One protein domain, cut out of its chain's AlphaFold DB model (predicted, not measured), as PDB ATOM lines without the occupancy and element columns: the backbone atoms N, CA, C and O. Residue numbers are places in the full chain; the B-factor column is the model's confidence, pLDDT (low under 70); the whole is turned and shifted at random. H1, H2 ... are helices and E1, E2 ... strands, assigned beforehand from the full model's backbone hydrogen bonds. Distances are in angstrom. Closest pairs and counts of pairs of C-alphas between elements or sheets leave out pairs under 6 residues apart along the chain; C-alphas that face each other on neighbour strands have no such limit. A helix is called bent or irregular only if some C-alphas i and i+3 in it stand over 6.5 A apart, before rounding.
ATOM      1  N   ILE A   5     167.774 178.744 197.155       46.25
ATOM      2  CA  ILE A   5     166.670 178.767 198.120       46.25
ATOM      3  C   ILE A   5     165.529 177.816 197.701       46.25
ATOM      4  O   ILE A   5     164.955 177.140 198.556       46.25
ATOM      5  N   HIS A   6     165.230 177.709 196.401       46.84
ATOM      6  CA  HIS A   6     164.178 176.828 195.881       46.84
ATOM      7  C   HIS A   6     164.573 175.349 195.954       46.84
ATOM      8  O   HIS A   6     163.753 174.530 196.365       46.84
ATOM      9  N   LEU A   7     165.828 175.002 195.636       41.59
ATOM     10  CA  LEU A   7     166.324 173.627 195.793       41.59
ATOM     11  C   LEU A   7     166.290 173.177 197.258       41.59
ATOM     12  O   LEU A   7     165.890 172.055 197.553       41.59
ATOM     13  N   ASN A   8     166.629 174.066 198.193       47.94
ATOM     14  CA  ASN A   8     166.594 173.745 199.619       47.94
ATOM     15  C   ASN A   8     165.173 173.521 200.156       47.94
ATOM     16  O   ASN A   8     164.960 172.650 200.999       47.94
ATOM     17  N   GLN A   9     164.182 174.274 199.674       51.97
ATOM     18  CA  GLN A   9     162.780 174.038 200.035       51.97
ATOM     19  C   GLN A   9     162.237 172.747 199.413       51.97
ATOM     20  O   GLN A   9     161.481 172.023 200.064       51.97
ATOM     21  N   LEU A  10     162.664 172.434 198.187       47.22
ATOM     22  CA  LEU A  10     162.326 171.197 197.494       47.22
ATOM     23  C   LEU A  10     162.864 169.969 198.235       47.22
ATOM     24  O   LEU A  10     162.107 169.047 198.537       47.22
ATOM     25  N   ASN A  11     164.145 169.999 198.601       51.09
ATOM     26  CA  ASN A  11     164.790 168.930 199.353       51.09
ATOM     27  C   ASN A  11     164.105 168.714 200.704       51.09
ATOM     28  O   ASN A  11     163.794 167.579 201.041       51.09
ATOM     29  N   LYS A  12     163.731 169.786 201.416       59.44
ATOM     30  CA  LYS A  12     162.967 169.677 202.672       59.44
ATOM     31  C   LYS A  12     161.588 169.039 202.489       59.44
ATOM     32  O   LYS A  12     161.171 168.231 203.317       59.44
ATOM     33  N   ARG A  13     160.864 169.386 201.418       55.56
ATOM     34  CA  ARG A  13     159.553 168.787 201.107       55.56
ATOM     35  C   ARG A  13     159.696 167.298 200.785       55.56
ATOM     36  O   ARG A  13     158.969 166.493 201.368       55.56
ATOM     37  N   LEU A  14     160.679 166.937 199.958       51.44
ATOM     38  CA  LEU A  14     161.026 165.550 199.629       51.44
ATOM     39  C   LEU A  14     161.481 164.754 200.863       51.44
ATOM     40  O   LEU A  14     161.063 163.615 201.045       51.44
ATOM     41  N   GLU A  15     162.283 165.343 201.747       56.25
ATOM     42  CA  GLU A  15     162.717 164.731 203.009       56.25
ATOM     43  C   GLU A  15     161.548 164.496 203.970       56.25
ATOM     44  O   GLU A  15     161.451 163.418 204.557       56.25
ATOM     45  N   SER A  16     160.613 165.446 204.082       50.25
ATOM     46  CA  SER A  16     159.406 165.260 204.901       50.25
ATOM     47  C   SER A  16     158.469 164.190 204.323       50.25
ATOM     48  O   SER A  16     157.875 163.408 205.069       50.25
ATOM     49  N   ALA A  17     158.384 164.090 202.991       42.66
ATOM     50  CA  ALA A  17     157.634 163.036 202.317       42.66
ATOM     51  C   ALA A  17     158.285 161.656 202.521       42.66
ATOM     52  O   ALA A  17     157.574 160.665 202.679       42.66
ATOM     53  N   ARG A  18     159.624 161.596 202.592       43.88
ATOM     54  CA  ARG A  18     160.402 160.376 202.877       43.88
ATOM     55  C   ARG A  18     160.279 159.903 204.328       43.88
ATOM     56  O   ARG A  18     160.304 158.696 204.558       43.88
ATOM     57  N   SER A  19     160.179 160.819 205.294       41.72
ATOM     58  CA  SER A  19     160.120 160.489 206.728       41.72
ATOM     59  C   SER A  19     158.722 160.104 207.212       41.72
ATOM     60  O   SER A  19     158.597 159.373 208.193       41.72
ATOM     61  N   SER A  20     157.673 160.560 206.521       40.28
ATOM     62  CA  SER A  20     156.291 160.382 206.975       40.28
ATOM     63  C   SER A  20     155.676 159.056 206.532       40.28
ATOM     64  O   SER A  20     154.895 158.487 207.284       40.28
ATOM     65  N   HIS A  21     156.001 158.551 205.338       35.84
ATOM     66  CA  HIS A  21     155.550 157.259 204.810       35.84
ATOM     67  C   HIS A  21     156.681 156.665 203.958       35.84
ATOM     68  O   HIS A  21     157.205 157.321 203.063       35.84
ATOM     69  N   SER A  22     157.078 155.429 204.264       35.75
ATOM     70  CA  SER A  22     158.174 154.694 203.620       35.75
ATOM     71  C   SER A  22     158.224 154.881 202.092       35.75
ATOM     72  O   SER A  22     157.384 154.361 201.366       35.75
ATOM     73  N   ARG A  23     159.277 155.575 201.634       40.34
ATOM     74  CA  ARG A  23     159.856 155.531 200.280       40.34
ATOM     75  C   ARG A  23     158.897 155.892 199.123       40.34
ATOM     76  O   ARG A  23     158.441 155.031 198.378       40.34
ATOM     77  N   THR A  24     158.698 157.187 198.917       44.56
ATOM     78  CA  THR A  24     157.909 157.841 197.855       44.56
ATOM     79  C   THR A  24     158.708 158.023 196.550       44.56
ATOM     80  O   THR A  24     159.105 159.118 196.168       44.56
ATOM     81  N   LEU A  25     158.983 156.909 195.876       49.38
ATOM     82  CA  LEU A  25     159.267 156.834 194.439       49.38
ATOM     83  C   LEU A  25     158.363 155.725 193.895       49.38
ATOM     84  O   LEU A  25     157.967 154.830 194.651       49.38
ATOM     85  N   THR A  26     158.049 155.725 192.599       52.19
ATOM     86  CA  THR A  26     157.691 154.450 191.970       52.19
ATOM     87  C   THR A  26     158.888 153.534 192.191       52.19
ATOM     88  O   THR A  26     159.954 153.770 191.629       52.19
ATOM     89  N   HIS A  27     158.775 152.544 193.076       53.84
ATOM     90  CA  HIS A  27     159.854 151.572 193.239       53.84
ATOM     91  C   HIS A  27     159.862 150.721 191.992       53.84
ATOM     92  O   HIS A  27     159.099 149.762 191.886       53.84
ATOM     93  N   ILE A  28     160.704 151.113 191.052       55.62
ATOM     94  CA  ILE A  28     161.146 150.237 189.996       55.62
ATOM     95  C   ILE A  28     162.184 149.331 190.643       55.62
ATOM     96  O   ILE A  28     163.287 149.756 190.986       55.62
ATOM     97  N   ARG A  29     161.805 148.080 190.903       51.97
ATOM     98  CA  ARG A  29     162.813 147.072 191.242       51.97
ATOM     99  C   ARG A  29     163.548 146.750 189.959       51.97
ATOM    100  O   ARG A  29     162.895 146.400 188.986       51.97
ATOM    101  N   HIS A  30     164.863 146.912 189.948       53.44
ATOM    102  CA  HIS A  30     165.686 146.491 188.824       53.44
ATOM    103  C   HIS A  30     166.321 145.142 189.133       53.44
ATOM    104  O   HIS A  30     166.760 144.907 190.260       53.44
ATOM    105  N   SER A  31     166.413 144.285 188.121       52.56
ATOM    106  CA  SER A  31     167.217 143.072 188.211       52.56
ATOM    107  C   SER A  31     168.704 143.424 188.218       52.56
ATOM    108  O   SER A  31     169.100 144.539 187.869       52.56
ATOM    109  N   ALA A  32     169.561 142.448 188.529       50.12
ATOM    110  CA  ALA A  32     171.013 142.601 188.397       50.12
ATOM    111  C   ALA A  32     171.461 142.980 186.965       50.12
ATOM    112  O   ALA A  32     172.569 143.475 186.782       50.12
ATOM    113  N   ALA A  33     170.599 142.771 185.962       48.03
ATOM    114  CA  ALA A  33     170.822 143.149 184.568       48.03
ATOM    115  C   ALA A  33     170.213 144.519 184.193       48.03
ATOM    116  O   ALA A  33     170.218 144.885 183.021       48.03
ATOM    117  N   GLY A  34     169.658 145.265 185.155       54.53
ATOM    118  CA  GLY A  34     169.073 146.592 184.941       54.53
ATOM    119  C   GLY A  34     167.635 146.599 184.401       54.53
ATOM    120  O   GLY A  34     167.066 147.673 184.219       54.53
ATOM    121  N   SER A  35     167.009 145.438 184.178       59.59
ATOM    122  CA  SER A  35     165.618 145.360 183.701       59.59
ATOM    123  C   SER A  35     164.604 145.685 184.802       59.59
ATOM    124  O   SER A  35     164.816 145.318 185.953       59.59
ATOM    125  N   ILE A  36     163.485 146.332 184.449       65.44
ATOM    126  CA  ILE A  36     162.368 146.594 185.371       65.44
ATOM    127  C   ILE A  36     161.721 145.264 185.777       65.44
ATOM    128  O   ILE A  36     161.064 144.621 184.966       65.44
ATOM    129  N   GLU A  37     161.885 144.862 187.033       72.25
ATOM    130  CA  GLU A  37     161.245 143.692 187.634       72.25
ATOM    131  C   GLU A  37     159.812 143.984 188.058       72.25
ATOM    132  O   GLU A  37     158.925 143.169 187.809       72.25
ATOM    133  N   GLN A  38     159.576 145.112 188.735       80.50
ATOM    134  CA  GLN A  38     158.271 145.455 189.308       80.50
ATOM    135  C   GLN A  38     158.074 146.964 189.400       80.50
ATOM    136  O   GLN A  38     159.020 147.688 189.697       80.50
ATOM    137  N   ILE A  39     156.825 147.403 189.240       85.06
ATOM    138  CA  ILE A  39     156.357 148.761 189.536       85.06
ATOM    139  C   ILE A  39     155.450 148.681 190.762       85.06
ATOM    140  O   ILE A  39     154.500 147.889 190.799       85.06
ATOM    141  N   LEU A  40     155.728 149.505 191.774       87.75
ATOM    142  CA  LEU A  40     154.942 149.568 193.007       87.75
ATOM    143  C   LEU A  40     154.040 150.808 193.050       87.75
ATOM    144  O   LEU A  40     154.388 151.879 192.556       87.75
ATOM    145  N   CYS A  41     152.889 150.680 193.711       88.69
ATOM    146  CA  CYS A  41     152.015 151.802 194.026       88.69
ATOM    147  C   CYS A  41     152.749 152.825 194.901       88.69
ATOM    148  O   CYS A  41     153.186 152.502 196.005       88.69
ATOM    149  N   LYS A  42     152.795 154.079 194.454       85.06
ATOM    150  CA  LYS A  42     153.492 155.186 195.129       85.06
ATOM    151  C   LYS A  42     152.981 155.511 196.539       85.06
ATOM    152  O   LYS A  42     153.714 156.094 197.327       85.06
ATOM    153  N   LEU A  43     151.730 155.163 196.860       86.69
ATOM    154  CA  LEU A  43     151.119 155.473 198.161       86.69
ATOM    155  C   LEU A  43     151.251 154.342 199.183       86.69
ATOM    156  O   LEU A  43     151.372 154.611 200.373       86.69
ATOM    157  N   CYS A  44     151.185 153.080 198.749       85.94
ATOM    158  CA  CYS A  44     151.155 151.931 199.663       85.94
ATOM    159  C   CYS A  44     152.251 150.888 199.417       85.94
ATOM    160  O   CYS A  44     152.331 149.913 200.158       85.94
ATOM    161  N   GLY A  45     153.064 151.048 198.370       86.44
ATOM    162  CA  GLY A  45     154.142 150.125 198.011       86.44
ATOM    163  C   GLY A  45     153.683 148.780 197.443       86.44
ATOM    164  O   GLY A  45     154.517 147.924 197.163       86.44
ATOM    165  N   HIS A  46     152.380 148.556 197.265       88.38
ATOM    166  CA  HIS A  46     151.881 147.291 196.733       88.38
ATOM    167  C   HIS A  46     152.191 147.166 195.228       88.38
ATOM    168  O   HIS A  46     151.994 148.151 194.511       88.38
ATOM    169  N   PRO A  47     152.639 146.001 194.722       89.50
ATOM    170  CA  PRO A  47     152.932 145.822 193.302       89.50
ATOM    171  C   PRO A  47     151.709 146.061 192.412       89.50
ATOM    172  O   PRO A  47     150.605 145.613 192.728       89.50
ATOM    173  N   ILE A  48     151.911 146.759 191.296       91.50
ATOM    174  CA  ILE A  48     150.869 147.043 190.293       91.50
ATOM    175  C   ILE A  48     151.258 146.577 188.886       91.50
ATOM    176  O   ILE A  48     150.392 146.442 188.027       91.50
ATOM    177  N   SER A  49     152.536 146.308 188.634       88.69
ATOM    178  CA  SER A  49     152.996 145.609 187.433       88.69
ATOM    179  C   SER A  49     154.319 144.904 187.714       88.69
ATOM    180  O   SER A  49     154.993 145.207 188.705       88.69
ATOM    181  N   GLY A  50     154.706 143.983 186.840       86.44
ATOM    182  CA  GLY A  50     156.012 143.341 186.913       86.44
ATOM    183  C   GLY A  50     156.229 142.269 185.860       86.44
ATOM    184  O   GLY A  50     155.365 142.023 185.019       86.44
ATOM    185  N   LEU A  51     157.408 141.652 185.909       84.44
ATOM    186  CA  LEU A  51     157.781 140.529 185.056       84.44
ATOM    187  C   LEU A  51     157.088 139.247 185.520       84.44
ATOM    188  O   LEU A  51     157.192 138.859 186.683       84.44
ATOM    189  N   VAL A  52     156.422 138.577 184.586       83.06
ATOM    190  CA  VAL A  52     155.850 137.239 184.750       83.06
ATOM    191  C   VAL A  52     156.374 136.331 183.648       83.06
ATOM    192  O   VAL A  52     156.742 136.797 182.568       83.06
ATOM    193  N   GLU A  53     156.434 135.033 183.921       83.62
ATOM    194  CA  GLU A  53     156.801 134.047 182.908       83.62
ATOM    195  C   GLU A  53     155.706 133.961 181.837       83.62
ATOM    196  O   GLU A  53     154.524 133.833 182.154       83.62
ATOM    197  N   ASP A  54     156.099 134.032 180.564       82.38
ATOM    198  CA  ASP A  54     155.209 133.707 179.451       82.38
ATOM    199  C   ASP A  54     155.314 132.209 179.161       82.38
ATOM    200  O   ASP A  54     156.224 131.747 178.466       82.38
ATOM    201  N   GLU A  55     154.355 131.454 179.691       75.00
ATOM    202  CA  GLU A  55     154.265 130.000 179.520       75.00
ATOM    203  C   GLU A  55     154.139 129.574 178.046       75.00
ATOM    204  O   GLU A  55     154.397 128.420 177.708       75.00
ATOM    205  N   ARG A  56     153.786 130.493 177.132       73.31
ATOM    206  CA  ARG A  56     153.694 130.209 175.689       73.31
ATOM    207  C   ARG A  56     155.062 130.142 175.014       73.31
ATOM    208  O   ARG A  56     155.163 129.628 173.901       73.31
ATOM    209  N   ILE A  57     156.103 130.690 175.641       72.25
ATOM    210  CA  ILE A  57     157.448 130.787 175.068       72.25
ATOM    211  C   ILE A  57     158.419 130.032 175.972       72.25
ATOM    212  O   ILE A  57     159.192 130.611 176.738       72.25
ATOM    213  N   GLU A  58     158.393 128.709 175.833       77.94
ATOM    214  CA  GLU A  58     159.343 127.803 176.469       77.94
ATOM    215  C   GLU A  58     160.253 127.173 175.406       77.94
ATOM    216  O   GLU A  58     159.796 126.630 174.398       77.94
ATOM    217  N   ARG A  59     161.571 127.263 175.607       78.69
ATOM    218  CA  ARG A  59     162.567 126.583 174.773       78.69
ATOM    219  C   ARG A  59     163.449 125.716 175.644       78.69
ATOM    220  O   ARG A  59     164.075 126.198 176.581       78.69
ATOM    221  N   THR A  60     163.548 124.447 175.288       81.81
ATOM    222  CA  THR A  60     164.425 123.506 175.978       81.81
ATOM    223  C   THR A  60     165.664 123.247 175.133       81.81
ATOM    224  O   THR A  60     165.551 122.825 173.986       81.81
ATOM    225  N   ASN A  61     166.846 123.471 175.705       83.44
ATOM    226  CA  ASN A  61     168.132 123.163 175.086       83.44
ATOM    227  C   ASN A  61     168.851 122.089 175.900       83.44
ATOM    228  O   ASN A  61     169.010 122.221 177.111       83.44
ATOM    229  N   LYS A  62     169.336 121.034 175.244       81.25
ATOM    230  CA  LYS A  62     170.197 120.041 175.893       81.25
ATOM    231  C   LYS A  62     171.662 120.438 175.704       81.25
ATOM    232  O   LYS A  62     172.128 120.546 174.575       81.25
ATOM    233  N   MET A  63     172.385 120.646 176.803       83.19
ATOM    234  CA  MET A  63     173.823 120.934 176.812       83.19
ATOM    235  C   MET A  63     174.545 119.845 177.611       83.19
ATOM    236  O   MET A  63     174.606 119.889 178.841       83.19
ATOM    237  N   GLY A  64     175.061 118.835 176.902       87.06
ATOM    238  CA  GLY A  64     175.622 117.624 177.512       87.06
ATOM    239  C   GLY A  64     174.548 116.819 178.251       87.06
ATOM    240  O   GLY A  64     173.488 116.539 177.688       87.06
ATOM    241  N   ASP A  65     174.797 116.502 179.521       89.81
ATOM    242  CA  ASP A  65     173.846 115.797 180.398       89.81
ATOM    243  C   ASP A  65     172.827 116.729 181.071       89.81
ATOM    244  O   ASP A  65     171.977 116.282 181.839       89.81
ATOM    245  N   ARG A  66     172.893 118.039 180.797       80.12
ATOM    246  CA  ARG A  66     171.982 119.030 181.375       80.12
ATOM    247  C   ARG A  66     170.906 119.435 180.382       80.12
ATOM    248  O   ARG A  66     171.166 119.635 179.196       80.12
ATOM    249  N   VAL A  67     169.702 119.615 180.907       83.25
ATOM    250  CA  VAL A  67     168.577 120.223 180.201       83.25
ATOM    251  C   VAL A  67     168.434 121.649 180.719       83.25
ATOM    252  O   VAL A  67     168.243 121.859 181.915       83.25
ATOM    253  N   ILE A  68     168.586 122.623 179.828       84.88
ATOM    254  CA  ILE A  68     168.413 124.044 180.116       84.88
ATOM    255  C   ILE A  68     167.039 124.463 179.617       84.88
ATOM    256  O   ILE A  68     166.724 124.316 178.434       84.88
ATOM    257  N   LEU A  69     166.244 125.005 180.531       80.06
ATOM    258  CA  LEU A  69     164.940 125.573 180.243       80.06
ATOM    259  C   LEU A  69     165.076 127.085 180.075       80.06
ATOM    260  O   LEU A  69     165.505 127.782 180.992       80.06
ATOM    261  N   HIS A  70     164.706 127.590 178.906       80.12
ATOM    262  CA  HIS A  70     164.600 129.014 178.639       80.12
ATOM    263  C   HIS A  70     163.124 129.399 178.636       80.12
ATOM    264  O   HIS A  70     162.359 128.905 177.808       80.12
ATOM    265  N   ARG A  71     162.745 130.305 179.538       80.31
ATOM    266  CA  ARG A  71     161.413 130.916 179.588       80.31
ATOM    267  C   ARG A  71     161.520 132.391 179.245       80.31
ATOM    268  O   ARG A  71     162.481 133.050 179.649       80.31
ATOM    269  N   ALA A  72     160.560 132.904 178.486       80.19
ATOM    270  CA  ALA A  72     160.448 134.341 178.288       80.19
ATOM    271  C   ALA A  72     159.815 134.990 179.524       80.19
ATOM    272  O   ALA A  72     158.895 134.436 180.123       80.19
ATOM    273  N   LEU A  73     160.297 136.177 179.881       80.69
ATOM    274  CA  LEU A  73     159.640 137.048 180.848       80.69
ATOM    275  C   LEU A  73     158.937 138.165 180.085       80.69
ATOM    276  O   LEU A  73     159.547 138.810 179.229       80.69
ATOM    277  N   VAL A  74     157.673 138.406 180.406       81.25
ATOM    278  CA  VAL A  74     156.883 139.519 179.878       81.25
ATOM    279  C   VAL A  74     156.491 140.443 181.017       81.25
ATOM    280  O   VAL A  74     156.182 139.999 182.120       81.25
ATOM    281  N   HIS A  75     156.522 141.749 180.771       82.75
ATOM    282  CA  HIS A  75     156.103 142.729 181.762       82.75
ATOM    283  C   HIS A  75     154.598 142.979 181.637       82.75
ATOM    284  O   HIS A  75     154.141 143.490 180.616       82.75
ATOM    285  N   VAL A  76     153.833 142.649 182.678       85.25
ATOM    286  CA  VAL A  76     152.365 142.746 182.688       85.25
ATOM    287  C   VAL A  76     151.874 143.714 183.752       85.25
ATOM    288  O   VAL A  76     152.496 143.883 184.804       85.25
ATOM    289  N   ARG A  77     150.719 144.333 183.498       89.94
ATOM    290  CA  ARG A  77     149.974 145.105 184.500       89.94
ATOM    291  C   ARG A  77     149.102 144.151 185.305       89.94
ATOM    292  O   ARG A  77     148.363 143.353 184.738       89.94
ATOM    293  N   TYR A  78     149.165 144.239 186.627       92.00
ATOM    294  CA  TYR A  78     148.324 143.419 187.491       92.00
ATOM    295  C   TYR A  78     146.877 143.945 187.511       92.00
ATOM    296  O   TYR A  78     146.649 145.125 187.240       92.00
ATOM    297  N   PRO A  79     145.875 143.124 187.891       91.38
ATOM    298  CA  PRO A  79     144.464 143.542 187.899       91.38
ATOM    299  C   PRO A  79     144.155 144.769 188.773       91.38
ATOM    300  O   PRO A  79     143.158 145.473 188.580       91.38
ATOM    301  N   ASN A  80     145.014 145.036 189.756       92.38
ATOM    302  CA  ASN A  80     144.930 146.184 190.646       92.38
ATOM    303  C   ASN A  80     145.617 147.449 190.090       92.38
ATOM    304  O   ASN A  80     145.599 148.461 190.784       92.38
ATOM    305  N   TYR A  81     146.219 147.423 188.900       92.50
ATOM    306  CA  TYR A  81     146.819 148.593 188.257       92.50
ATOM    307  C   TYR A  81     145.755 149.625 187.892       92.50
ATOM    308  O   TYR A  81     144.733 149.281 187.297       92.50
ATOM    309  N   ARG A  82     145.996 150.896 188.206       92.19
ATOM    310  CA  ARG A  82     145.186 152.021 187.737       92.19
ATOM    311  C   ARG A  82     146.082 153.140 187.242       92.19
ATOM    312  O   ARG A  82     147.164 153.359 187.791       92.19
ATOM    313  N   GLN A  83     145.586 153.854 186.244       92.56
ATOM    314  CA  GLN A  83     146.167 155.090 185.750       92.56
ATOM    315  C   GLN A  83     145.150 156.199 185.983       92.56
ATOM    316  O   GLN A  83     143.971 156.031 185.698       92.56
ATOM    317  N   ILE A  84     145.600 157.316 186.534       91.19
ATOM    318  CA  ILE A  84     144.767 158.494 186.742       91.19
ATOM    319  C   ILE A  84     145.382 159.682 186.033       91.19
ATOM    320  O   ILE A  84     146.600 159.756 185.856       91.19
ATOM    321  N   ARG A  85     144.531 160.650 185.715       91.94
ATOM    322  CA  ARG A  85     144.941 161.967 185.257       91.94
ATOM    323  C   ARG A  85     144.657 163.000 186.333       91.94
ATOM    324  O   ARG A  85     143.513 163.141 186.750       91.94
ATOM    325  N   ILE A  86     145.693 163.690 186.794       90.12
ATOM    326  CA  ILE A  86     145.609 164.803 187.742       90.12
ATOM    327  C   ILE A  86     145.417 166.082 186.933       90.12
ATOM    328  O   ILE A  86     146.243 166.373 186.073       90.12
ATOM    329  N   LEU A  87     144.350 166.829 187.215       89.44
ATOM    330  CA  LEU A  87     144.102 168.157 186.652       89.44
ATOM    331  C   LEU A  87     144.558 169.217 187.655       89.44
ATOM    332  O   LEU A  87     144.199 169.150 188.836       89.44
ATOM    333  N   PHE A  88     145.324 170.195 187.188       89.00
ATOM    334  CA  PHE A  88     145.837 171.293 188.004       89.00
ATOM    335  C   PHE A  88     145.008 172.575 187.845       89.00
ATOM    336  O   PHE A  88     144.032 172.637 187.098       89.00
ATOM    337  N   ASP A  89     145.358 173.594 188.623       88.75
ATOM    338  CA  ASP A  89     144.733 174.915 188.627       88.75
ATOM    339  C   ASP A  89     145.033 175.756 187.379       88.75
ATOM    340  O   ASP A  89     144.241 176.630 187.037       88.75
ATOM    341  N   ASP A  90     146.130 175.463 186.685       83.56
ATOM    342  CA  ASP A  90     146.504 176.036 185.386       83.56
ATOM    343  C   ASP A  90     145.911 175.267 184.187       83.56
ATOM    344  O   ASP A  90     146.363 175.443 183.056       83.56
ATOM    345  N   ASP A  91     144.930 174.393 184.442       83.81
ATOM    346  CA  ASP A  91     144.308 173.460 183.492       83.81
ATOM    347  C   ASP A  91     145.287 172.471 182.828       83.81
ATOM    348  O   ASP A  91     144.915 171.734 181.913       83.81
ATOM    349  N   SER A  92     146.535 172.395 183.303       83.31
ATOM    350  CA  SER A  92     147.461 171.357 182.870       83.31
ATOM    351  C   SER A  92     147.091 170.002 183.471       83.31
ATOM    352  O   SER A  92     146.435 169.902 184.512       83.31
ATOM    353  N   GLU A  93     147.540 168.938 182.811       87.31
ATOM    354  CA  GLU A  93     147.251 167.567 183.212       87.31
ATOM    355  C   GLU A  93     148.539 166.762 183.420       87.31
ATOM    356  O   GLU A  93     149.546 166.981 182.743       87.31
ATOM    357  N   HIS A  94     148.507 165.811 184.354       85.94
ATOM    358  CA  HIS A  94     149.591 164.854 184.584       85.94
ATOM    359  C   HIS A  94     149.043 163.450 184.793       85.94
ATOM    360  O   HIS A  94     148.217 163.223 185.679       85.94
ATOM    361  N   SER A  95     149.529 162.496 184.007       88.88
ATOM    362  CA  SER A  95     149.158 161.091 184.153       88.88
ATOM    363  C   SER A  95     150.091 160.387 185.132       88.88
ATOM    364  O   SER A  95     151.311 160.472 185.022       88.88
ATOM    365  N   THR A  96     149.515 159.646 186.074       89.31
ATOM    366  CA  THR A  96     150.265 158.830 187.033       89.31
ATOM    367  C   THR A  96     149.568 157.502 187.285       89.31
ATOM    368  O   THR A  96     148.394 157.324 186.969       89.31
ATOM    369  N   HIS A  97     150.292 156.551 187.865       89.06
ATOM    370  CA  HIS A  97     149.803 155.211 188.162       89.06
ATOM    371  C   HIS A  97     149.817 154.913 189.664       89.06
ATOM    372  O   HIS A  97     150.700 155.356 190.405       89.06
ATOM    373  N   LEU A  98     148.840 154.121 190.108       91.69
ATOM    374  CA  LEU A  98     148.676 153.663 191.487       91.69
ATOM    375  C   LEU A  98     147.842 152.376 191.540       91.69
ATOM    376  O   LEU A  98     147.360 151.892 190.520       91.69
ATOM    377  N   CYS A  99     147.660 151.801 192.733       92.69
ATOM    378  CA  CYS A  99     146.780 150.645 192.886       92.69
ATOM    379  C   CYS A  99     145.307 151.050 193.062       92.69
ATOM    380  O   CYS A  99     144.990 152.062 193.694       92.69
ATOM    381  N   ALA A 100     144.404 150.192 192.587       93.44
ATOM    382  CA  ALA A 100     142.956 150.336 192.709       93.44
ATOM    383  C   ALA A 100     142.503 150.528 194.161       93.44
ATOM    384  O   ALA A 100     141.603 151.313 194.432       93.44
ATOM    385  N   THR A 101     143.162 149.871 195.119       92.94
ATOM    386  CA  THR A 101     142.845 150.022 196.544       92.94
ATOM    387  C   THR A 101     143.093 151.443 197.047       92.94
ATOM    388  O   THR A 101     142.292 151.960 197.820       92.94
ATOM    389  N   CYS A 102     144.193 152.080 196.638       90.75
ATOM    390  CA  CYS A 102     144.474 153.468 197.005       90.75
ATOM    391  C   CYS A 102     143.525 154.433 196.299       90.75
ATOM    392  O   CYS A 102     143.055 155.373 196.931       90.75
ATOM    393  N   LEU A 103     143.199 154.163 195.034       92.62
ATOM    394  CA  LEU A 103     142.238 154.957 194.277       92.62
ATOM    395  C   LEU A 103     140.839 154.928 194.917       92.62
ATOM    396  O   LEU A 103     140.253 155.974 195.179       92.62
ATOM    397  N   ASN A 104     140.343 153.737 195.257       92.75
ATOM    398  CA  ASN A 104     139.007 153.530 195.824       92.75
ATOM    399  C   ASN A 104     138.817 154.160 197.213       92.75
ATOM    400  O   ASN A 104     137.683 154.367 197.634       92.75
ATOM    401  N   LYS A 105     139.902 154.460 197.939       91.75
ATOM    402  CA  LYS A 105     139.833 155.180 199.222       91.75
ATOM    403  C   LYS A 105     139.521 156.670 199.058       91.75
ATOM    404  O   LYS A 105     139.200 157.316 200.051       91.75
ATOM    405  N   GLY A 106     139.599 157.194 197.836       88.62
ATOM    406  CA  GLY A 106     139.513 158.619 197.549       88.62
ATOM    407  C   GLY A 106     140.835 159.317 197.855       88.62
ATOM    408  O   GLY A 106     141.338 159.268 198.977       88.62
ATOM    409  N   LEU A 107     141.409 159.965 196.842       89.69
ATOM    410  CA  LEU A 107     142.666 160.694 196.987       89.69
ATOM    411  C   LEU A 107     142.424 162.107 197.514       89.69
ATOM    412  O   LEU A 107     141.596 162.848 196.981       89.69
ATOM    413  N   THR A 108     143.179 162.498 198.537       87.12
ATOM    414  CA  THR A 108     143.207 163.884 199.014       87.12
ATOM    415  C   THR A 108     144.068 164.760 198.094       87.12
ATOM    416  O   THR A 108     144.990 164.252 197.451       87.12
ATOM    417  N   PRO A 109     143.872 166.093 198.079       85.25
ATOM    418  CA  PRO A 109     144.754 167.000 197.339       85.25
ATOM    419  C   PRO A 109     146.237 166.843 197.707       85.25
ATOM    420  O   PRO A 109     147.099 166.863 196.833       85.25
ATOM    421  N   SER A 110     146.539 166.596 198.987       82.88
ATOM    422  CA  SER A 110     147.907 166.329 199.444       82.88
ATOM    423  C   SER A 110     148.482 165.030 198.875       82.88
ATOM    424  O   SER A 110     149.657 164.982 198.527       82.88
ATOM    425  N   GLN A 111     147.674 163.978 198.731       86.25
ATOM    426  CA  GLN A 111     148.108 162.733 198.096       86.25
ATOM    427  C   GLN A 111     148.346 162.911 196.594       86.25
ATOM    428  O   GLN A 111     149.284 162.320 196.069       86.25
ATOM    429  N   LEU A 112     147.553 163.744 195.913       87.00
ATOM    430  CA  LEU A 112     147.789 164.092 194.508       87.00
ATOM    431  C   LEU A 112     149.112 164.852 194.332       87.00
ATOM    432  O   LEU A 112     149.882 164.517 193.436       87.00
ATOM    433  N   GLU A 113     149.415 165.810 195.216       83.56
ATOM    434  CA  GLU A 113     150.710 166.515 195.222       83.56
ATOM    435  C   GLU A 113     151.865 165.530 195.456       83.56
ATOM    436  O   GLU A 113     152.872 165.595 194.755       83.56
ATOM    437  N   ILE A 114     151.706 164.568 196.375       83.00
ATOM    438  CA  ILE A 114     152.706 163.519 196.622       83.00
ATOM    439  C   ILE A 114     152.930 162.662 195.373       83.00
ATOM    440  O   ILE A 114     154.078 162.470 194.977       83.00
ATOM    441  N   LEU A 115     151.860 162.150 194.757       85.50
ATOM    442  CA  LEU A 115     151.940 161.316 193.551       85.50
ATOM    443  C   LEU A 115     152.706 162.029 192.438       85.50
ATOM    444  O   LEU A 115     153.637 161.469 191.863       85.50
ATOM    445  N   TYR A 116     152.337 163.282 192.200       84.38
ATOM    446  CA  TYR A 116     152.951 164.120 191.193       84.38
ATOM    447  C   TYR A 116     154.432 164.412 191.498       84.38
ATOM    448  O   TYR A 116     155.290 164.203 190.642       84.38
ATOM    449  N   CYS A 117     154.768 164.792 192.736       80.06
ATOM    450  CA  CYS A 117     156.161 164.980 193.158       80.06
ATOM    451  C   CYS A 117     157.004 163.709 192.976       80.06
ATOM    452  O   CYS A 117     158.176 163.806 192.617       80.06
ATOM    453  N   CYS A 118     156.426 162.525 193.210       79.44
ATOM    454  CA  CYS A 118     157.121 161.252 193.007       79.44
ATOM    455  C   CYS A 118     157.477 161.022 191.534       79.44
ATOM    456  O   CYS A 118     158.583 160.566 191.258       79.44
ATOM    457  N   ASP A 119     156.568 161.331 190.603       81.62
ATOM    458  CA  ASP A 119     156.838 161.195 189.165       81.62
ATOM    459  C   ASP A 119     157.924 162.165 188.709       81.62
ATOM    460  O   ASP A 119     158.852 161.765 188.015       81.62
ATOM    461  N   ILE A 120     157.864 163.422 189.159       78.75
ATOM    462  CA  ILE A 120     158.906 164.397 188.834       78.75
ATOM    463  C   ILE A 120     160.258 163.948 189.397       78.75
ATOM    464  O   ILE A 120     161.249 163.962 188.677       78.75
ATOM    465  N   ALA A 121     160.313 163.503 190.656       76.25
ATOM    466  CA  ALA A 121     161.551 163.003 191.255       76.25
ATOM    467  C   ALA A 121     162.116 161.787 190.502       76.25
ATOM    468  O   ALA A 121     163.332 161.675 190.352       76.25
ATOM    469  N   GLN A 122     161.245 160.901 190.017       75.06
ATOM    470  CA  GLN A 122     161.642 159.770 189.189       75.06
ATOM    471  C   GLN A 122     162.215 160.229 187.844       75.06
ATOM    472  O   GLN A 122     163.291 159.772 187.481       75.06
ATOM    473  N   TRP A 123     161.563 161.160 187.143       72.94
ATOM    474  CA  TRP A 123     162.069 161.682 185.867       72.94
ATOM    475  C   TRP A 123     163.427 162.364 186.007       72.94
ATOM    476  O   TRP A 123     164.299 162.157 185.170       72.94
ATOM    477  N   LEU A 124     163.623 163.142 187.078       70.81
ATOM    478  CA  LEU A 124     164.921 163.754 187.375       70.81
ATOM    479  C   LEU A 124     165.997 162.677 187.582       70.81
ATOM    480  O   LEU A 124     167.095 162.794 187.055       70.81
ATOM    481  N   HIS A 125     165.668 161.606 188.315       70.69
ATOM    482  CA  HIS A 125     166.594 160.499 188.540       70.69
ATOM    483  C   HIS A 125     166.916 159.724 187.254       70.69
ATOM    484  O   HIS A 125     168.072 159.387 187.024       70.69
ATOM    485  N   GLU A 126     165.915 159.437 186.422       67.62
ATOM    486  CA  GLU A 126     166.096 158.741 185.144       67.62
ATOM    487  C   GLU A 126     166.954 159.564 184.176       67.62
ATOM    488  O   GLU A 126     167.827 159.004 183.514       67.62
ATOM    489  N   ASP A 127     166.771 160.883 184.130       65.00
ATOM    490  CA  ASP A 127     167.609 161.770 183.318       65.00
ATOM    491  C   ASP A 127     169.062 161.833 183.803       65.00
ATOM    492  O   ASP A 127     169.979 161.706 182.995       65.00
ATOM    493  N   ASP A 128     169.290 161.918 185.119       65.81
ATOM    494  CA  ASP A 128     170.641 161.864 185.699       65.81
ATOM    495  C   ASP A 128     171.386 160.567 185.315       65.81
ATOM    496  O   ASP A 128     172.617 160.529 185.298       65.81
ATOM    497  N   GLN A 129     170.650 159.491 185.011       65.88
ATOM    498  CA  GLN A 129     171.195 158.215 184.534       65.88
ATOM    499  C   GLN A 129     171.250 158.098 182.999       65.88
ATOM    500  O   GLN A 129     171.683 157.068 182.484       65.88
ATOM    501  N   GLY A 130     170.810 159.117 182.252       64.19
ATOM    502  CA  GLY A 130     170.701 159.086 180.789       64.19
ATOM    503  C   GLY A 130     169.615 158.138 180.265       64.19
ATOM    504  O   GLY A 130     169.679 157.696 179.120       64.19
ATOM    505  N   LEU A 131     168.647 157.788 181.115       62.94
ATOM    506  CA  LEU A 131     167.536 156.872 180.833       62.94
ATOM    507  C   LEU A 131     166.204 157.610 180.611       62.94
ATOM    508  O   LEU A 131     165.207 156.978 180.261       62.94
ATOM    509  N   GLY A 132     166.177 158.927 180.832       53.75
ATOM    510  CA  GLY A 132     164.992 159.768 180.682       53.75
ATOM    511  C   GLY A 132     164.684 160.154 179.223       53.75
ATOM    512  O   GLY A 132     165.577 160.168 178.373       53.75
ATOM    513  N   PRO A 133     163.422 160.489 178.900       51.03
ATOM    514  CA  PRO A 133     163.079 161.134 177.631       51.03
ATOM    515  C   PRO A 133     163.717 162.531 177.561       51.03
ATOM    516  O   PRO A 133     163.712 163.213 178.578       51.03
ATOM    517  N   ASP A 134     164.214 162.952 176.385       50.47
ATOM    518  CA  ASP A 134     164.926 164.225 176.103       50.47
ATOM    519  C   ASP A 134     164.606 165.366 177.106       50.47
ATOM    520  O   ASP A 134     163.681 166.172 176.940       50.47
ATOM    521  N   ALA A 135     165.356 165.408 178.211       47.47
ATOM    522  CA  ALA A 135     164.908 166.055 179.445       47.47
ATOM    523  C   ALA A 135     165.219 167.553 179.522       47.47
ATOM    524  O   ALA A 135     164.790 168.243 180.454       47.47
ATOM    525  N   GLN A 136     165.924 168.094 178.525       43.56
ATOM    526  CA  GLN A 136     166.348 169.497 178.512       43.56
ATOM    527  C   GLN A 136     165.166 170.480 178.615       43.56
ATOM    528  O   GLN A 136     165.308 171.556 179.203       43.56
ATOM    529  N   ASN A 137     163.981 170.109 178.115       46.50
ATOM    530  CA  ASN A 137     162.764 170.921 178.238       46.50
ATOM    531  C   ASN A 137     162.028 170.734 179.579       46.50
ATOM    532  O   ASN A 137     161.404 171.679 180.070       46.50
ATOM    533  N   LEU A 138     162.121 169.554 180.201       49.34
ATOM    534  CA  LEU A 138     161.488 169.251 181.491       49.34
ATOM    535  C   LEU A 138     162.246 169.901 182.657       49.34
ATOM    536  O   LEU A 138     161.623 170.539 183.503       49.34
ATOM    537  N   PHE A 139     163.582 169.850 182.663       48.62
ATOM    538  CA  PHE A 139     164.406 170.441 183.728       48.62
ATOM    539  C   PHE A 139     164.309 171.963 183.810       48.62
ATOM    540  O   PHE A 139     164.291 172.527 184.906       48.62
ATOM    541  N   ARG A 140     164.206 172.648 182.662       51.16
ATOM    542  CA  ARG A 140     164.057 174.112 182.636       51.16
ATOM    543  C   ARG A 140     162.786 174.561 183.365       51.16
ATOM    544  O   ARG A 140     162.784 175.629 183.976       51.16
ATOM    545  N   ASN A 141     161.745 173.727 183.340       52.97
ATOM    546  CA  ASN A 141     160.435 174.039 183.896       52.97
ATOM    547  C   ASN A 141     160.131 173.293 185.203       52.97
ATOM    548  O   ASN A 141     159.203 173.694 185.896       52.97
ATOM    549  N   ALA A 142     160.906 172.275 185.597       53.16
ATOM    550  CA  ALA A 142     160.655 171.441 186.780       53.16
ATOM    551  C   ALA A 142     160.308 172.229 188.062       53.16
ATOM    552  O   ALA A 142     159.322 171.872 188.709       53.16
ATOM    553  N   PRO A 143     160.990 173.344 188.409       55.53
ATOM    554  CA  PRO A 143     160.594 174.164 189.554       55.53
ATOM    555  C   PRO A 143     159.189 174.768 189.407       55.53
ATOM    556  O   PRO A 143     158.423 174.765 190.362       55.53
ATOM    557  N   GLN A 144     158.827 175.248 188.211       57.56
ATOM    558  CA  GLN A 144     157.495 175.799 187.922       57.56
ATOM    559  C   GLN A 144     156.427 174.703 187.953       57.56
ATOM    560  O   GLN A 144     155.339 174.897 188.491       57.56
ATOM    561  N   LEU A 145     156.779 173.522 187.448       58.78
ATOM    562  CA  LEU A 145     155.906 172.364 187.415       58.78
ATOM    563  C   LEU A 145     155.545 171.899 188.846       58.78
ATOM    564  O   LEU A 145     154.443 171.394 189.027       58.78
ATOM    565  N   MET A 146     156.398 172.093 189.863       60.97
ATOM    566  CA  MET A 146     156.150 171.677 191.264       60.97
ATOM    567  C   MET A 146     155.262 172.632 192.083       60.97
ATOM    568  O   MET A 146     154.915 172.318 193.220       60.97
ATOM    569  N   HIS A 147     154.904 173.799 191.540       66.69
ATOM    570  CA  HIS A 147     154.040 174.777 192.217       66.69
ATOM    571  C   HIS A 147     152.557 174.657 191.837       66.69
ATOM    572  O   HIS A 147     151.726 175.364 192.410       66.69
ATOM    573  N   ARG A 148     152.231 173.761 190.900       73.12
ATOM    574  CA  ARG A 148     150.869 173.513 190.420       73.12
ATOM    575  C   ARG A 148     150.024 172.871 191.516       73.12
ATOM    576  O   ARG A 148     150.466 171.914 192.157       73.12
ATOM    577  N   LYS A 149     148.808 173.378 191.739       81.44
ATOM    578  CA  LYS A 149     147.918 172.849 192.783       81.44
ATOM    579  C   LYS A 149     146.930 171.855 192.179       81.44
ATOM    580  O   LYS A 149     146.166 172.239 191.295       81.44
ATOM    581  N   PRO A 150     146.901 170.593 192.645       83.56
ATOM    582  CA  PRO A 150     145.919 169.627 192.169       83.56
ATOM    583  C   PRO A 150     144.492 170.115 192.448       83.56
ATOM    584  O   PRO A 150     144.152 170.437 193.588       83.56
ATOM    585  N   LYS A 151     143.660 170.143 191.407       86.69
ATOM    586  CA  LYS A 151     142.248 170.546 191.452       86.69
ATOM    587  C   LYS A 151     141.328 169.331 191.534       86.69
ATOM    588  O   LYS A 151     140.420 169.296 192.360       86.69
ATOM    589  N   SER A 152     141.564 168.336 190.683       87.19
ATOM    590  CA  SER A 152     140.789 167.094 190.618       87.19
ATOM    591  C   SER A 152     141.605 165.971 189.971       87.19
ATOM    592  O   SER A 152     142.751 166.171 189.565       87.19
ATOM    593  N   TYR A 153     141.027 164.770 189.896       90.19
ATOM    594  CA  TYR A 153     141.586 163.664 189.124       90.19
ATOM    595  C   TYR A 153     140.484 162.828 188.470       90.19
ATOM    596  O   TYR A 153     139.341 162.828 188.932       90.19
ATOM    597  N   TYR A 154     140.853 162.090 187.426       90.31
ATOM    598  CA  TYR A 154     139.970 161.178 186.696       90.31
ATOM    599  C   TYR A 154     140.647 159.811 186.543       90.31
ATOM    600  O   TYR A 154     141.848 159.753 186.285       90.31
ATOM    601  N   ASP A 155     139.890 158.724 186.718       88.44
ATOM    602  CA  ASP A 155     140.360 157.358 186.450       88.44
ATOM    603  C   ASP A 155     140.358 157.102 184.941       88.44
ATOM    604  O   ASP A 155     139.328 157.249 184.275       88.44
ATOM    605  N   GLU A 156     141.512 156.735 184.394       81.62
ATOM    606  CA  GLU A 156     141.619 156.332 183.002       81.62
ATOM    607  C   GLU A 156     141.323 154.837 182.906       81.62
ATOM    608  O   GLU A 156     141.976 154.004 183.536       81.62
ATOM    609  N   LYS A 157     140.330 154.468 182.088       71.62
ATOM    610  CA  LYS A 157     140.085 153.057 181.781       71.62
ATOM    611  C   LYS A 157     141.293 152.503 181.030       71.62
ATOM    612  O   LYS A 157     141.477 152.792 179.853       71.62
TER     613      LYS A 157
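What this domain is: This is residues 5 to 157 of the 161 residues of an uncharacterized protein of Bacteroidetes bacterium (UniProt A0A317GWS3). A long two-stranded arm, the hairpin of E3 and E4, reaches out from a body in which H3 crosses one face of a three-stranded sheet, E6, E5 and E7. The short strands E1 and E2 widen the arm near its base into a curled, strongly twisted sheet, residues 62 to 67 stick out at its tip, and H1 and H4 sit loosely near H3. The 153 printed residues hold four named helices and seven named strands, in the order H1 E1 E2 E3 E4 E5 E6 H2 H3 H4 E7; the class is mixed, helices and strands. Both sheets are antiparallel, in the orders E1 - E2 - E3 - E4 and E6 - E5 - E7. The whole is loose, with a radius of gyration of the C-alphas of 19.0 A, and elongated, spanning 65 by 34 by 29 A.

How they stand to each other: Begin with the larger sheet, E1 at residues 28 to 30, E2 at 36 to 40, E3 at 47 to 63 and E4 at 66 to 77; it is a meander, each strand the antiparallel neighbour of the one before. Look at N 29 and O 38, 3.1 A apart, for E1 and E2, and at N 39 and O 49, 2.9 A, for E2 and E3. The hairpin of E3 and E4 has N 50 and O 76 at 3.0 A and, far along the arm, N 63 and O 66 at 2.9 A. E3 bends by 63 degrees at residue 56. Move to E5, residues 81 to 88: the closest C-alphas of E3 and E5 are those of Ile 48 and Tyr 81, 4.8 A apart. E5 is the inner strand between E6, residues 93 to 99, and E7, residues 150 to 156; N 84 and O 96 are 2.8 A apart, N 85 and O 154 2.9 A. H3, residues 109 to 128, is on this sheet at a height of 10.1 A, giving two layers, a helix on one face of a sheet. On the local plane it stands at 81 degrees to E6, across the strands; the closest C-alphas of H3 and E6 are those of Thr 96 and Leu 115, 7.2 A apart. H2, residues 100 to 104, is on the same face, over E5. H1, residues 5 to 20, is close to H3 but not clearly touching, with the C-alphas of Ala 17 and Ile 114 closest at 7.5 A and a steep tilt of 67 degrees, opposite ways. H4, residues 136 to 145, is also close to H3 but not clearly touching, with the C-alphas of Ile 120 and Ala 142 closest at 7.5 A and a shallow tilt of 24 degrees, opposite ways. H4 is irregular: C-alphas 140 and 143 are 7.7 A apart. In H1, H2 and H3 every O i to N i+4 pair is within hydrogen-bond range; in H4 2 of 6 are, beside 4 of 7 O i to N i+3 pairs.

Where its parts are: Find C-alpha 47 at (152.932, 145.822, 193.302); from there E3 runs 36.4 A to C-alpha 63 at (173.823, 120.934, 176.812). E4 returns over 34.3 A, while E1 and E2 measure 6.0 A and 11.1 A. E5 is 22.7 A long, E6 19.5 A and H2 6.0 A. H1 is 22.9 A long, H3 28.8 A and H4 14.0 A. E7 runs 16.7 A and ends at C-alpha 156, (141.619, 156.332, 183.002).

The domain as a whole: The two C-alphas farthest apart, those of Asp 65 and Asp 89, are 66.4 A from each other. The printed part has no cut, and no link is long. The mean pLDDT of the printed part is 73.3; look for values under 70 in residues 5 to 36 and 126 to 147, 54 residues.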